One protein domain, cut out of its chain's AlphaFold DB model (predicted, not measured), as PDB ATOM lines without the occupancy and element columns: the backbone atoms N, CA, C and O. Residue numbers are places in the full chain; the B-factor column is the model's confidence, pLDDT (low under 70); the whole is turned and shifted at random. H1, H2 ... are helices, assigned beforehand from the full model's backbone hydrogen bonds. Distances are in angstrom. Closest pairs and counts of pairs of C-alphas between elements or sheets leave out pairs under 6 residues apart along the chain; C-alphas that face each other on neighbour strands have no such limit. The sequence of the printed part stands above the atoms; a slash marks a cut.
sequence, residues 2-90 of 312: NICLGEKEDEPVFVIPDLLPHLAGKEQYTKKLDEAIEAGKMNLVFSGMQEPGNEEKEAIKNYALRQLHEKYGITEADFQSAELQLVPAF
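What this domain is: This is residues 2 to 90 of the 312 residues of the protein "M18 family aminopeptidase" of Bacteroidetes bacterium ADurb.Bin041 (UniProt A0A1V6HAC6). Little regular structure is here: the long helix H3, with short H4 near it, makes one lobe, and a small head of H1 and H2 lies far from it, joined to it by long unnamed stretches. The 89 printed residues, 33 of them in named helices, run H1, H2, H3, H4 with no named strand: all helix. The whole is loose, radius of gyration of the C-alphas 16.2 A, spanning 45 by 36 by 28 A.

Where its parts are: Find C-alpha 56 at (-31.197, -17.804, 37.693); H3 runs from there 24.2 A to residue 72. H4 is residues 76 to 81, ending at (-43.694, 0.577, 22.567). Look back to H1, residues 24 to 29, and H2, residues 33 to 36.

How they stand to each other: H3 and H4 are close but not clearly touching, at a steep tilt of 67 degrees, the same way; their closest C-alphas, Leu 65 and Glu 76, are 6.7 A apart. H1 and H2 only just touch, with 3 pairs of C-alphas within 8 A, and only at the corner; C-alphas 28 and 36 are closest, 4.8 A. H2 and H3 are apart. Every O i to N i+4 pair is within hydrogen-bond range in H3, 1 of 2 in H1 and 0 of 2 in H4, where 3 of 3 O i to N i+3 pairs are; H2 is too short for an O i to N i+4 pair.

The domain as a whole: The farthest C-alphas, Thr 30 and Gly 73, are 44.9 A apart. The link H2 to H3 is long; the printed part has no cut, and no printed residue is under 70 in pLDDT.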
ATOM      1  N   ASN A   2     -34.118   8.569  22.878       92.44
ATOM      2  CA  ASN A   2     -33.253   7.877  21.916       92.44
ATOM      3  C   ASN A   2     -31.962   7.469  22.627       92.44
ATOM      4  O   ASN A   2     -31.274   8.330  23.179       92.44
ATOM      5  N   ILE A   3     -31.661   6.171  22.640       93.06
ATOM      6  CA  ILE A   3     -30.482   5.601  23.299       93.06
ATOM      7  C   ILE A   3     -29.632   4.926  22.232       93.06
ATOM      8  O   ILE A   3     -30.138   4.137  21.443       93.06
ATOM      9  N   CYS A   4     -28.339   5.232  22.234       94.25
ATOM     10  CA  CYS A   4     -27.344   4.618  21.367       94.25
ATOM     11  C   CYS A   4     -26.163   4.188  22.245       94.25
ATOM     12  O   CYS A   4     -25.714   4.971  23.084       94.25
ATOM     13  N   LEU A   5     -25.736   2.934  22.107       93.62
ATOM     14  CA  LEU A   5     -24.665   2.320  22.890       93.62
ATOM     15  C   LEU A   5     -23.759   1.507  21.969       93.62
ATOM     16  O   LEU A   5     -24.261   0.728  21.161       93.62
ATOM     17  N   GLY A   6     -22.447   1.650  22.150       93.56
ATOM     18  CA  GLY A   6     -21.428   0.874  21.438       93.56
ATOM     19  C   GLY A   6     -20.798   1.606  20.250       93.56
ATOM     20  O   GLY A   6     -19.928   1.046  19.596       93.56
ATOM     21  N   GLU A   7     -21.197   2.854  19.987       93.31
ATOM     22  CA  GLU A   7     -20.613   3.694  18.928       93.31
ATOM     23  C   GLU A   7     -19.326   4.396  19.381       93.31
ATOM     24  O   GLU A   7     -18.413   4.654  18.583       93.31
ATOM     25  N   LYS A   8     -19.243   4.748  20.671       93.75
ATOM     26  CA  LYS A   8     -18.034   5.355  21.237       93.75
ATOM     27  C   LYS A   8     -17.034   4.281  21.653       93.75
ATOM     28  O   LYS A   8     -17.406   3.206  22.102       93.75
ATOM     29  N   GLU A   9     -15.750   4.609  21.548       93.69
ATOM     30  CA  GLU A   9     -14.655   3.672  21.850       93.69
ATOM     31  C   GLU A   9     -14.599   3.257  23.329       93.69
ATOM     32  O   GLU A   9     -14.054   2.206  23.650       93.69
ATOM     33  N   ASP A  10     -15.161   4.072  24.221       95.25
ATOM     34  CA  ASP A  10     -15.246   3.834  25.661       95.25
ATOM     35  C   ASP A  10     -16.597   3.246  26.111       95.25
ATOM     36  O   ASP A  10     -16.802   3.010  27.304       95.25
ATOM     37  N   GLU A  11     -17.524   2.992  25.184       94.31
ATOM     38  CA  GLU A  11     -18.824   2.393  25.484       94.31
ATOM     39  C   GLU A  11     -18.782   0.857  25.445       94.31
ATOM     40  O   GLU A  11     -18.010   0.257  24.693       94.31
ATOM     41  N   PRO A  12     -19.630   0.179  26.244       93.12
ATOM     42  CA  PRO A  12     -19.765  -1.265  26.154       93.12
ATOM     43  C   PRO A  12     -20.391  -1.672  24.815       93.12
ATOM     44  O   PRO A  12     -21.290  -1.005  24.302       93.12
ATOM     45  N   VAL A  13     -19.958  -2.824  24.308       95.38
ATOM     46  CA  VAL A  13     -20.547  -3.498  23.148       95.38
ATOM     47  C   VAL A  13     -21.197  -4.804  23.579       95.38
ATOM     48  O   VAL A  13     -20.875  -5.365  24.628       95.38
ATOM     49  N   PHE A  14     -22.099  -5.304  22.745       94.88
ATOM     50  CA  PHE A  14     -22.811  -6.546  22.991       94.88
ATOM     51  C   PHE A  14     -22.407  -7.614  21.976       94.88
ATOM     52  O   PHE A  14     -21.939  -7.305  20.880       94.88
ATOM     53  N   VAL A  15     -22.595  -8.882  22.340       94.56
ATOM     54  CA  VAL A  15     -22.244 -10.022  21.490       94.56
ATOM     55  C   VAL A  15     -23.325 -11.094  21.549       94.56
ATOM     56  O   VAL A  15     -23.931 -11.326  22.597       94.56
ATOM     57  N   ILE A  16     -23.542 -11.751  20.412       95.00
ATOM     58  CA  ILE A  16     -24.280 -13.009  20.302       95.00
ATOM     59  C   ILE A  16     -23.216 -14.087  20.054       95.00
ATOM     60  O   ILE A  16     -22.688 -14.162  18.943       95.00
ATOM     61  N   PRO A  17     -22.793 -14.838  21.085       93.31
ATOM     62  CA  PRO A  17     -21.720 -15.810  20.936       93.31
ATOM     63  C   PRO A  17     -22.204 -17.032  20.152       93.31
ATOM     64  O   PRO A  17     -23.249 -17.600  20.462       93.31
ATOM     65  N   ASP A  18     -21.410 -17.454  19.170       92.38
ATOM     66  CA  ASP A  18     -21.639 -18.709  18.456       92.38
ATOM     67  C   ASP A  18     -21.119 -19.917  19.259       92.38
ATOM     68  O   ASP A  18     -20.266 -19.790  20.149       92.38
ATOM     69  N   LEU A  19     -21.625 -21.110  18.946       92.50
ATOM     70  CA  LEU A  19     -21.175 -22.348  19.563       92.50
ATOM     71  C   LEU A  19     -19.757 -22.693  19.091       92.50
ATOM     72  O   LEU A  19     -19.450 -22.759  17.905       92.50
ATOM     73  N   LEU A  20     -18.872 -22.964  20.049       94.44
ATOM     74  CA  LEU A  20     -17.480 -23.277  19.748       94.44
ATOM     75  C   LEU A  20     -17.345 -24.555  18.890       94.44
ATOM     76  O   LEU A  20     -18.053 -25.545  19.120       94.44
ATOM     77  N   PRO A  21     -16.373 -24.605  17.959       93.69
ATOM     78  CA  PRO A  21     -16.311 -25.642  16.929       93.69
ATOM     79  C   PRO A  21     -16.138 -27.065  17.474       93.69
ATOM     80  O   PRO A  21     -16.602 -28.024  16.860       93.69
ATOM     81  N   HIS A  22     -15.512 -27.218  18.644       95.69
ATOM     82  CA  HIS A  22     -15.318 -28.513  19.309       95.69
ATOM     83  C   HIS A  22     -16.630 -29.152  19.803       95.69
ATOM     84  O   HIS A  22     -16.656 -30.354  20.059       95.69
ATOM     85  N   LEU A  23     -17.708 -28.370  19.940       94.94
ATOM     86  CA  LEU A  23     -19.027 -28.827  20.399       94.94
ATOM     87  C   LEU A  23     -20.122 -28.668  19.330       94.94
ATOM     88  O   LEU A  23     -21.213 -29.210  19.491       94.94
ATOM     89  N   ALA A  24     -19.824 -28.005  18.210       93.19
ATOM     90  CA  ALA A  24     -20.768 -27.720  17.129       93.19
ATOM     91  C   ALA A  24     -21.133 -28.931  16.244       93.19
ATOM     92  O   ALA A  24     -22.050 -28.848  15.427       93.19
ATOM     93  N   GLY A  25     -20.459 -30.075  16.424       93.12
ATOM     94  CA  GLY A  25     -20.563 -31.241  15.541       93.12
ATOM     95  C   GLY A  25     -21.994 -31.687  15.223       93.12
ATOM     96  O   GLY A  25     -22.350 -31.777  14.055       93.12
ATOM     97  N   LYS A  26     -22.822 -31.952  16.244       89.94
ATOM     98  CA  LYS A  26     -24.232 -32.354  16.049       89.94
ATOM     99  C   LYS A  26     -25.214 -31.181  16.072       89.94
ATOM    100  O   LYS A  26     -26.287 -31.275  15.487       89.94
ATOM    101  N   GLU A  27     -24.875 -30.109  16.786       89.06
ATOM    102  CA  GLU A  27     -25.815 -29.010  17.017       89.06
ATOM    103  C   GLU A  27     -25.901 -28.050  15.825       89.06
ATOM    104  O   GLU A  27     -26.962 -27.470  15.606       89.06
ATOM    105  N   GLN A  28     -24.829 -27.922  15.034       91.88
ATOM    106  CA  GLN A  28     -24.773 -27.009  13.888       91.88
ATOM    107  C   GLN A  28     -24.314 -27.698  12.599       91.88
ATOM    108  O   GLN A  28     -25.025 -27.641  11.603       91.88
ATOM    109  N   TYR A  29     -23.177 -28.403  12.591       93.19
ATOM    110  CA  TYR A  29     -22.545 -28.841  11.329       93.19
ATOM    111  C   TYR A  29     -23.323 -29.898  10.544       93.19
ATOM    112  O   TYR A  29     -23.148 -30.020   9.334       93.19
ATOM    113  N   THR A  30     -24.157 -30.690  11.219       93.56
ATOM    114  CA  THR A  30     -24.998 -31.706  10.567       93.56
ATOM    115  C   THR A  30     -26.360 -31.179  10.124       93.56
ATOM    116  O   THR A  30     -27.103 -31.920   9.484       93.56
ATOM    117  N   LYS A  31     -26.715 -29.946  10.497       93.00
ATOM    118  CA  LYS A  31     -27.995 -29.327  10.149       93.00
ATOM    119  C   LYS A  31     -27.854 -28.501   8.875       93.00
ATOM    120  O   LYS A  31     -26.756 -28.093   8.497       93.00
ATOM    121  N   LYS A  32     -28.980 -28.240   8.215       94.06
ATOM    122  CA  LYS A  32     -29.029 -27.195   7.187       94.06
ATOM    123  C   LYS A  32     -28.867 -25.824   7.846       94.06
ATOM    124  O   LYS A  32     -29.108 -25.682   9.040       94.06
ATOM    125  N   LEU A  33     -28.429 -24.824   7.085       90.31
ATOM    126  CA  LEU A  33     -28.074 -23.514   7.641       90.31
ATOM    127  C   LEU A  33     -29.264 -22.815   8.329       90.31
ATOM    128  O   LEU A  33     -29.099 -22.251   9.406       90.31
ATOM    129  N   ASP A  34     -30.455 -22.923   7.743       89.44
ATOM    130  CA  ASP A  34     -31.728 -22.421   8.278       89.44
ATOM    131  C   ASP A  34     -32.160 -23.119   9.578       89.44
ATOM    132  O   ASP A  34     -32.798 -22.514  10.434       89.44
ATOM    133  N   GLU A  35     -31.775 -24.382   9.759       90.44
ATOM    134  CA  GLU A  35     -31.999 -25.145  10.992       90.44
ATOM    135  C   GLU A  35     -30.881 -24.943  12.035       90.44
ATOM    136  O   GLU A  35     -31.097 -25.126  13.237       90.44
ATOM    137  N   ALA A  36     -29.663 -24.622  11.590       90.06
ATOM    138  CA  ALA A  36     -28.496 -24.404  12.441       90.06
ATOM    139  C   ALA A  36     -28.510 -23.017  13.101       90.06
ATOM    140  O   ALA A  36     -28.039 -22.877  14.233       90.06
ATOM    141  N   ILE A  37     -29.055 -22.012  12.411       89.12
ATOM    142  CA  ILE A  37     -29.133 -20.619  12.863       89.12
ATOM    143  C   ILE A  37     -30.597 -20.277  13.157       89.12
ATOM    144  O   ILE A  37     -31.323 -19.723  12.338       89.12
ATOM    145  N   GLU A  38     -31.042 -20.636  14.358       89.06
ATOM    146  CA  GLU A  38     -32.410 -20.394  14.814       89.06
ATOM    147  C   GLU A  38     -32.534 -19.010  15.469       89.06
ATOM    148  O   GLU A  38     -31.871 -18.730  16.469       89.06
ATOM    149  N   ALA A  39     -33.443 -18.164  14.969       87.88
ATOM    150  CA  ALA A  39     -33.651 -16.806  15.488       87.88
ATOM    151  C   ALA A  39     -33.955 -16.771  17.000       87.88
ATOM    152  O   ALA A  39     -33.430 -15.927  17.723       87.88
ATOM    153  N   GLY A  40     -34.729 -17.736  17.512       86.88
ATOM    154  CA  GLY A  40     -35.039 -17.857  18.944       86.88
ATOM    155  C   GLY A  40     -33.826 -18.149  19.841       86.88
ATOM    156  O   GLY A  40     -33.926 -18.044  21.062       86.88
ATOM    157  N   LYS A  41     -32.677 -18.505  19.253       87.19
ATOM    158  CA  LYS A  41     -31.412 -18.760  19.955       87.19
ATOM    159  C   LYS A  41     -30.400 -17.624  19.816       87.19
ATOM    160  O   LYS A  41     -29.343 -17.696  20.440       87.19
ATOM    161  N   MET A  42     -30.719 -16.563  19.074       90.06
ATOM    162  CA  MET A  42     -29.864 -15.381  18.895       90.06
ATOM    163  C   MET A  42     -29.914 -14.455  20.122       90.06
ATOM    164  O   MET A  42     -30.328 -13.301  20.050       90.06
ATOM    165  N   ASN A  43     -29.515 -14.980  21.282       89.75
ATOM    166  CA  ASN A  43     -29.565 -14.258  22.550       89.75
ATOM    167  C   ASN A  43     -28.366 -13.317  22.699       89.75
ATOM    168  O   ASN A  43     -27.212 -13.747  22.703       89.75
ATOM    169  N   LEU A  44     -28.656 -12.029  22.878       91.44
ATOM    170  CA  LEU A  44     -27.661 -11.014  23.197       91.44
ATOM    171  C   LEU A  44     -27.179 -11.169  24.643       91.44
ATOM    172  O   LEU A  44     -27.985 -11.184  25.576       91.44
ATOM    173  N   VAL A  45     -25.866 -11.208  24.856       91.31
ATOM    174  CA  VAL A  45     -25.302 -11.176  26.210       91.31
ATOM    175  C   VAL A  45     -25.344  -9.742  26.736       91.31
ATOM    176  O   VAL A  45     -24.508  -8.917  26.376       91.31
ATOM    177  N   PHE A  46     -26.332  -9.445  27.584       88.69
ATOM    178  CA  PHE A  46     -26.542  -8.101  28.137       88.69
ATOM    179  C   PHE A  46     -25.649  -7.787  29.349       88.69
ATOM    180  O   PHE A  46     -25.163  -6.670  29.495       88.69
ATOM    181  N   SER A  47     -25.452  -8.757  30.245       87.00
ATOM    182  CA  SER A  47     -24.717  -8.582  31.501       87.00
ATOM    183  C   SER A  47     -24.099  -9.904  31.949       87.00
ATOM    184  O   SER A  47     -24.693 -10.963  31.760       87.00
ATOM    185  N   GLY A  48     -22.924  -9.832  32.580       86.75
ATOM    186  CA  GLY A  48     -22.310 -10.956  33.299       86.75
ATOM    187  C   GLY A  48     -22.670 -11.015  34.790       86.75
ATOM    188  O   GLY A  48     -22.174 -11.879  35.504       86.75
ATOM    189  N   MET A  49     -23.487 -10.076  35.278       87.38
ATOM    190  CA  MET A  49     -23.942  -9.989  36.669       87.38
ATOM    191  C   MET A  49     -25.435 -10.316  36.774       87.38
ATOM    192  O   MET A  49     -26.200 -10.036  35.850       87.38
ATOM    193  N   GLN A  50     -25.839 -10.867  37.921       85.81
ATOM    194  CA  GLN A  50     -27.216 -11.245  38.241       85.81
ATOM    195  C   GLN A  50     -27.581 -10.813  39.665       85.81
ATOM    196  O   GLN A  50     -26.697 -10.680  40.518       85.81
ATOM    197  N   GLU A  51     -28.871 -10.624  39.941       80.25
ATOM    198  CA  GLU A  51     -29.335 -10.340  41.302       80.25
ATOM    199  C   GLU A  51     -29.163 -11.570  42.221       80.25
ATOM    200  O   GLU A  51     -29.579 -12.675  41.862       80.25
ATOM    201  N   PRO A  52     -28.569 -11.426  43.418       77.69
ATOM    202  CA  PRO A  52     -28.384 -12.547  44.334       77.69
ATOM    203  C   PRO A  52     -29.721 -13.043  44.915       77.69
ATOM    204  O   PRO A  52     -30.565 -12.251  45.322       77.69
ATOM    205  N   GLY A  53     -29.886 -14.368  45.028       72.88
ATOM    206  CA  GLY A  53     -30.983 -14.998  45.785       72.88
ATOM    207  C   GLY A  53     -32.282 -15.292  45.020       72.88
ATOM    208  O   GLY A  53     -33.202 -15.839  45.622       72.88
ATOM    209  N   ASN A  54     -32.351 -14.990  43.721       70.19
ATOM    210  CA  ASN A  54     -33.477 -15.349  42.848       70.19
ATOM    211  C   ASN A  54     -33.168 -16.600  42.002       70.19
ATOM    212  O   ASN A  54     -32.005 -16.981  41.858       70.19
ATOM    213  N   GLU A  55     -34.194 -17.227  41.410       77.56
ATOM    214  CA  GLU A  55     -33.987 -18.214  40.336       77.56
ATOM    215  C   GLU A  55     -33.191 -17.580  39.182       77.56
ATOM    216  O   GLU A  55     -33.439 -16.432  38.816       77.56
ATOM    217  N   GLU A  56     -32.240 -18.322  38.601       73.62
ATOM    218  CA  GLU A  56     -31.197 -17.804  37.693       73.62
ATOM    219  C   GLU A  56     -31.746 -16.930  36.550       73.62
ATOM    220  O   GLU A  56     -31.257 -15.827  36.304       73.62
ATOM    221  N   LYS A  57     -32.823 -17.370  35.890       74.50
ATOM    222  CA  LYS A  57     -33.430 -16.625  34.776       74.50
ATOM    223  C   LYS A  57     -34.033 -15.287  35.220       74.50
ATOM    224  O   LYS A  57     -33.827 -14.268  34.560       74.50
ATOM    225  N   GLU A  58     -34.745 -15.281  36.343       83.62
ATOM    226  CA  GLU A  58     -35.336 -14.063  36.909       83.62
ATOM    227  C   GLU A  58     -34.258 -13.145  37.499       83.62
ATOM    228  O   GLU A  58     -34.362 -11.925  37.410       83.62
ATOM    229  N   ALA A  59     -33.170 -13.707  38.034       86.56
ATOM    230  CA  ALA A  59     -32.037 -12.955  38.564       86.56
ATOM    231  C   ALA A  59     -31.345 -12.092  37.495       86.56
ATOM    232  O   ALA A  59     -31.082 -10.910  37.733       86.56
ATOM    233  N   ILE A  60     -31.068 -12.667  36.319       86.88
ATOM    234  CA  ILE A  60     -30.434 -11.966  35.189       86.88
ATOM    235  C   ILE A  60     -31.382 -10.902  34.627       86.88
ATOM    236  O   ILE A  60     -30.980  -9.753  34.426       86.88
ATOM    237  N   LYS A  61     -32.654 -11.263  34.411       89.25
ATOM    238  CA  LYS A  61     -33.680 -10.342  33.905       89.25
ATOM    239  C   LYS A  61     -33.850  -9.131  34.825       89.25
ATOM    240  O   LYS A  61     -33.793  -7.993  34.359       89.25
ATOM    241  N   ASN A  62     -34.018  -9.363  36.127       90.31
ATOM    242  CA  ASN A  62     -34.207  -8.298  37.112       90.31
ATOM    243  C   ASN A  62     -32.983  -7.386  37.203       90.31
ATOM    244  O   ASN A  62     -33.141  -6.169  37.291       90.31
ATOM    245  N   TYR A  63     -31.772  -7.946  37.107       92.19
ATOM    246  CA  TYR A  63     -30.549  -7.149  37.049       92.19
ATOM    247  C   TYR A  63     -30.541  -6.226  35.823       92.19
ATOM    248  O   TYR A  63     -30.290  -5.027  35.949       92.19
ATOM    249  N   ALA A  64     -30.860  -6.758  34.638       91.38
ATOM    250  CA  ALA A  64     -30.901  -5.978  33.402       91.38
ATOM    251  C   ALA A  64     -31.934  -4.842  33.465       91.38
ATOM    252  O   ALA A  64     -31.609  -3.694  33.154       91.38
ATOM    253  N   LEU A  65     -33.151  -5.134  33.935       93.00
ATOM    254  CA  LEU A  65     -34.202  -4.130  34.117       93.00
ATOM    255  C   LEU A  65     -33.806  -3.066  35.142       93.00
ATOM    256  O   LEU A  65     -34.028  -1.884  34.894       93.00
ATOM    257  N   ARG A  66     -33.162  -3.448  36.252       93.81
ATOM    258  CA  ARG A  66     -32.642  -2.483  37.227       93.81
ATOM    259  C   ARG A  66     -31.606  -1.557  36.596       93.81
ATOM    260  O   ARG A  66     -31.708  -0.350  36.780       93.81
ATOM    261  N   GLN A  67     -30.656  -2.086  35.823       93.56
ATOM    262  CA  GLN A  67     -29.650  -1.268  35.131       93.56
ATOM    263  C   GLN A  67     -30.280  -0.287  34.134       93.56
ATOM    264  O   GLN A  67     -29.907   0.886  34.089       93.56
ATOM    265  N   LEU A  68     -31.259  -0.745  33.352       94.31
ATOM    266  CA  LEU A  68     -31.989   0.100  32.405       94.31
ATOM    267  C   LEU A  68     -32.816   1.178  33.116       94.31
ATOM    268  O   LEU A  68     -32.819   2.333  32.686       94.31
ATOM    269  N   HIS A  69     -33.461   0.830  34.228       96.25
ATOM    270  CA  HIS A  69     -34.232   1.763  35.038       96.25
ATOM    271  C   HIS A  69     -33.337   2.805  35.722       96.25
ATOM    272  O   HIS A  69     -33.611   3.998  35.649       96.25
ATOM    273  N   GLU A  70     -32.234   2.390  36.345       95.88
ATOM    274  CA  GLU A  70     -31.284   3.297  37.005       95.88
ATOM    275  C   GLU A  70     -30.639   4.275  36.015       95.88
ATOM    276  O   GLU A  70     -30.453   5.447  36.342       95.88
ATOM    277  N   LYS A  71     -30.304   3.812  34.803       94.25
ATOM    278  CA  LYS A  71     -29.589   4.627  33.811       94.25
ATOM    279  C   LYS A  71     -30.509   5.491  32.949       94.25
ATOM    280  O   LYS A  71     -30.125   6.601  32.584       94.25
ATOM    281  N   TYR A  72     -31.693   4.988  32.608       95.44
ATOM    282  CA  TYR A  72     -32.576   5.607  31.612       95.44
ATOM    283  C   TYR A  72     -34.032   5.746  32.063       95.44
ATOM    284  O   TYR A  72     -34.840   6.300  31.322       95.44
ATOM    285  N   GLY A  73     -34.396   5.243  33.245       96.19
ATOM    286  CA  GLY A  73     -35.783   5.219  33.715       96.19
ATOM    287  C   GLY A  73     -36.678   4.229  32.966       96.19
ATOM    288  O   GLY A  73     -37.894   4.339  33.064       96.19
ATOM    289  N   ILE A  74     -36.099   3.287  32.213       96.38
ATOM    290  CA  ILE A  74     -36.848   2.289  31.440       96.38
ATOM    291  C   ILE A  74     -37.366   1.187  32.358       96.38
ATOM    292  O   ILE A  74     -36.618   0.604  33.142       96.38
ATOM    293  N   THR A  75     -38.636   0.855  32.194       96.44
ATOM    294  CA  THR A  75     -39.306  -0.298  32.791       96.44
ATOM    295  C   THR A  75     -39.548  -1.387  31.744       96.44
ATOM    296  O   THR A  75     -39.445  -1.157  30.542       96.44
ATOM    297  N   GLU A  76     -39.907  -2.598  32.181       95.50
ATOM    298  CA  GLU A  76     -40.211  -3.698  31.253       95.50
ATOM    299  C   GLU A  76     -41.368  -3.364  30.292       95.50
ATOM    300  O   GLU A  76     -41.339  -3.754  29.127       95.50
ATOM    301  N   ALA A  77     -42.371  -2.615  30.760       96.75
ATOM    302  CA  ALA A  77     -43.536  -2.255  29.957       96.75
ATOM    303  C   ALA A  77     -43.180  -1.354  28.764       96.75
ATOM    304  O   ALA A  77     -43.823  -1.450  27.719       96.75
ATOM    305  N   ASP A  78     -42.134  -0.532  28.884       96.25
ATOM    306  CA  ASP A  78     -41.749   0.421  27.840       96.25
ATOM    307  C   ASP A  78     -41.301  -0.281  26.548       96.25
ATOM    308  O   ASP A  78     -41.524   0.239  25.451       96.25
ATOM    309  N   PHE A  79     -40.768  -1.507  26.652       94.69
ATOM    310  CA  PHE A  79     -40.375  -2.322  25.498       94.69
ATOM    311  C   PHE A  79     -41.541  -2.679  24.572       94.69
ATOM    312  O   PHE A  79     -41.314  -2.922  23.391       94.69
ATOM    313  N   GLN A  80     -42.786  -2.663  25.062       96.56
ATOM    314  CA  GLN A  80     -43.972  -2.891  24.223       96.56
ATOM    315  C   GLN A  80     -44.183  -1.779  23.188       96.56
ATOM    316  O   GLN A  80     -44.860  -1.987  22.185       96.56
ATOM    317  N   SER A  81     -43.612  -0.600  23.436       95.81
ATOM    318  CA  SER A  81     -43.694   0.577  22.567       95.81
ATOM    319  C   SER A  81     -42.335   1.009  22.010       95.81
ATOM    320  O   SER A  81     -42.215   2.105  21.467       95.81
ATOM    321  N   ALA A  82     -41.303   0.178  22.176       95.94
ATOM    322  CA  ALA A  82     -39.945   0.491  21.758       95.94
ATOM    323  C   ALA A  82     -39.638  -0.053  20.358       95.94
ATOM    324  O   ALA A  82     -40.081  -1.137  19.982       95.94
ATOM    325  N   GLU A  83     -38.788   0.666  19.631       95.88
ATOM    326  CA  GLU A  83     -38.090   0.145  18.458       95.88
ATOM    327  C   GLU A  83     -36.653  -0.184  18.858       95.88
ATOM    328  O   GLU A  83     -35.928   0.665  19.380       95.88
ATOM    329  N   LEU A  84     -36.248  -1.437  18.651       94.06
ATOM    330  CA  LEU A  84     -34.922  -1.928  19.008       94.06
ATOM    331  C   LEU A  84     -34.140  -2.260  17.745       94.06
ATOM    332  O   LEU A  84     -34.643  -2.947  16.858       94.06
ATOM    333  N   GLN A  85     -32.891  -1.807  17.695       95.44
ATOM    334  CA  GLN A  85     -31.976  -2.085  16.597       95.44
ATOM    335  C   GLN A  85     -30.656  -2.580  17.174       95.44
ATOM    336  O   GLN A  85     -30.033  -1.906  17.993       95.44
ATOM    337  N   LEU A  86     -30.246  -3.776  16.756       94.62
ATOM    338  CA  LEU A  86     -28.917  -4.305  17.025       94.62
ATOM    339  C   LEU A  86     -28.121  -4.195  15.733       94.62
ATOM    340  O   LEU A  86     -28.475  -4.817  14.734       94.62
ATOM    341  N   VAL A  87     -27.058  -3.400  15.764       96.25
ATOM    342  CA  VAL A  87     -26.186  -3.169  14.612       96.25
ATOM    343  C   VAL A  87     -24.735  -3.453  14.991       96.25
ATOM    344  O   VAL A  87     -24.384  -3.398  16.175       96.25
ATOM    345  N   PRO A  88     -23.870  -3.783  14.022       95.81
ATOM    346  CA  PRO A  88     -22.458  -3.972  14.302       95.81
ATOM    347  C   PRO A  88     -21.796  -2.678  14.785       95.81
ATOM    348  O   PRO A  88     -21.926  -1.636  14.156       95.81
ATOM    349  N   ALA A  89     -21.019  -2.768  15.864       95.25
ATOM    350  CA  ALA A  89     -20.371  -1.622  16.513       95.25
ATOM    351  C   ALA A  89     -19.102  -1.103  15.796       95.25
ATOM    352  O   ALA A  89     -18.324  -0.338  16.364       95.25
ATOM    353  N   PHE A  90     -18.812  -1.566  14.577       91.31
ATOM    354  CA  PHE A  90     -17.609  -1.150  13.860       91.31
ATOM    355  C   PHE A  90     -17.883   0.003  12.901       91.31
ATOM    356  O   PHE A  90     -18.901   0.071  12.220       91.31
TER     357      PHE A  90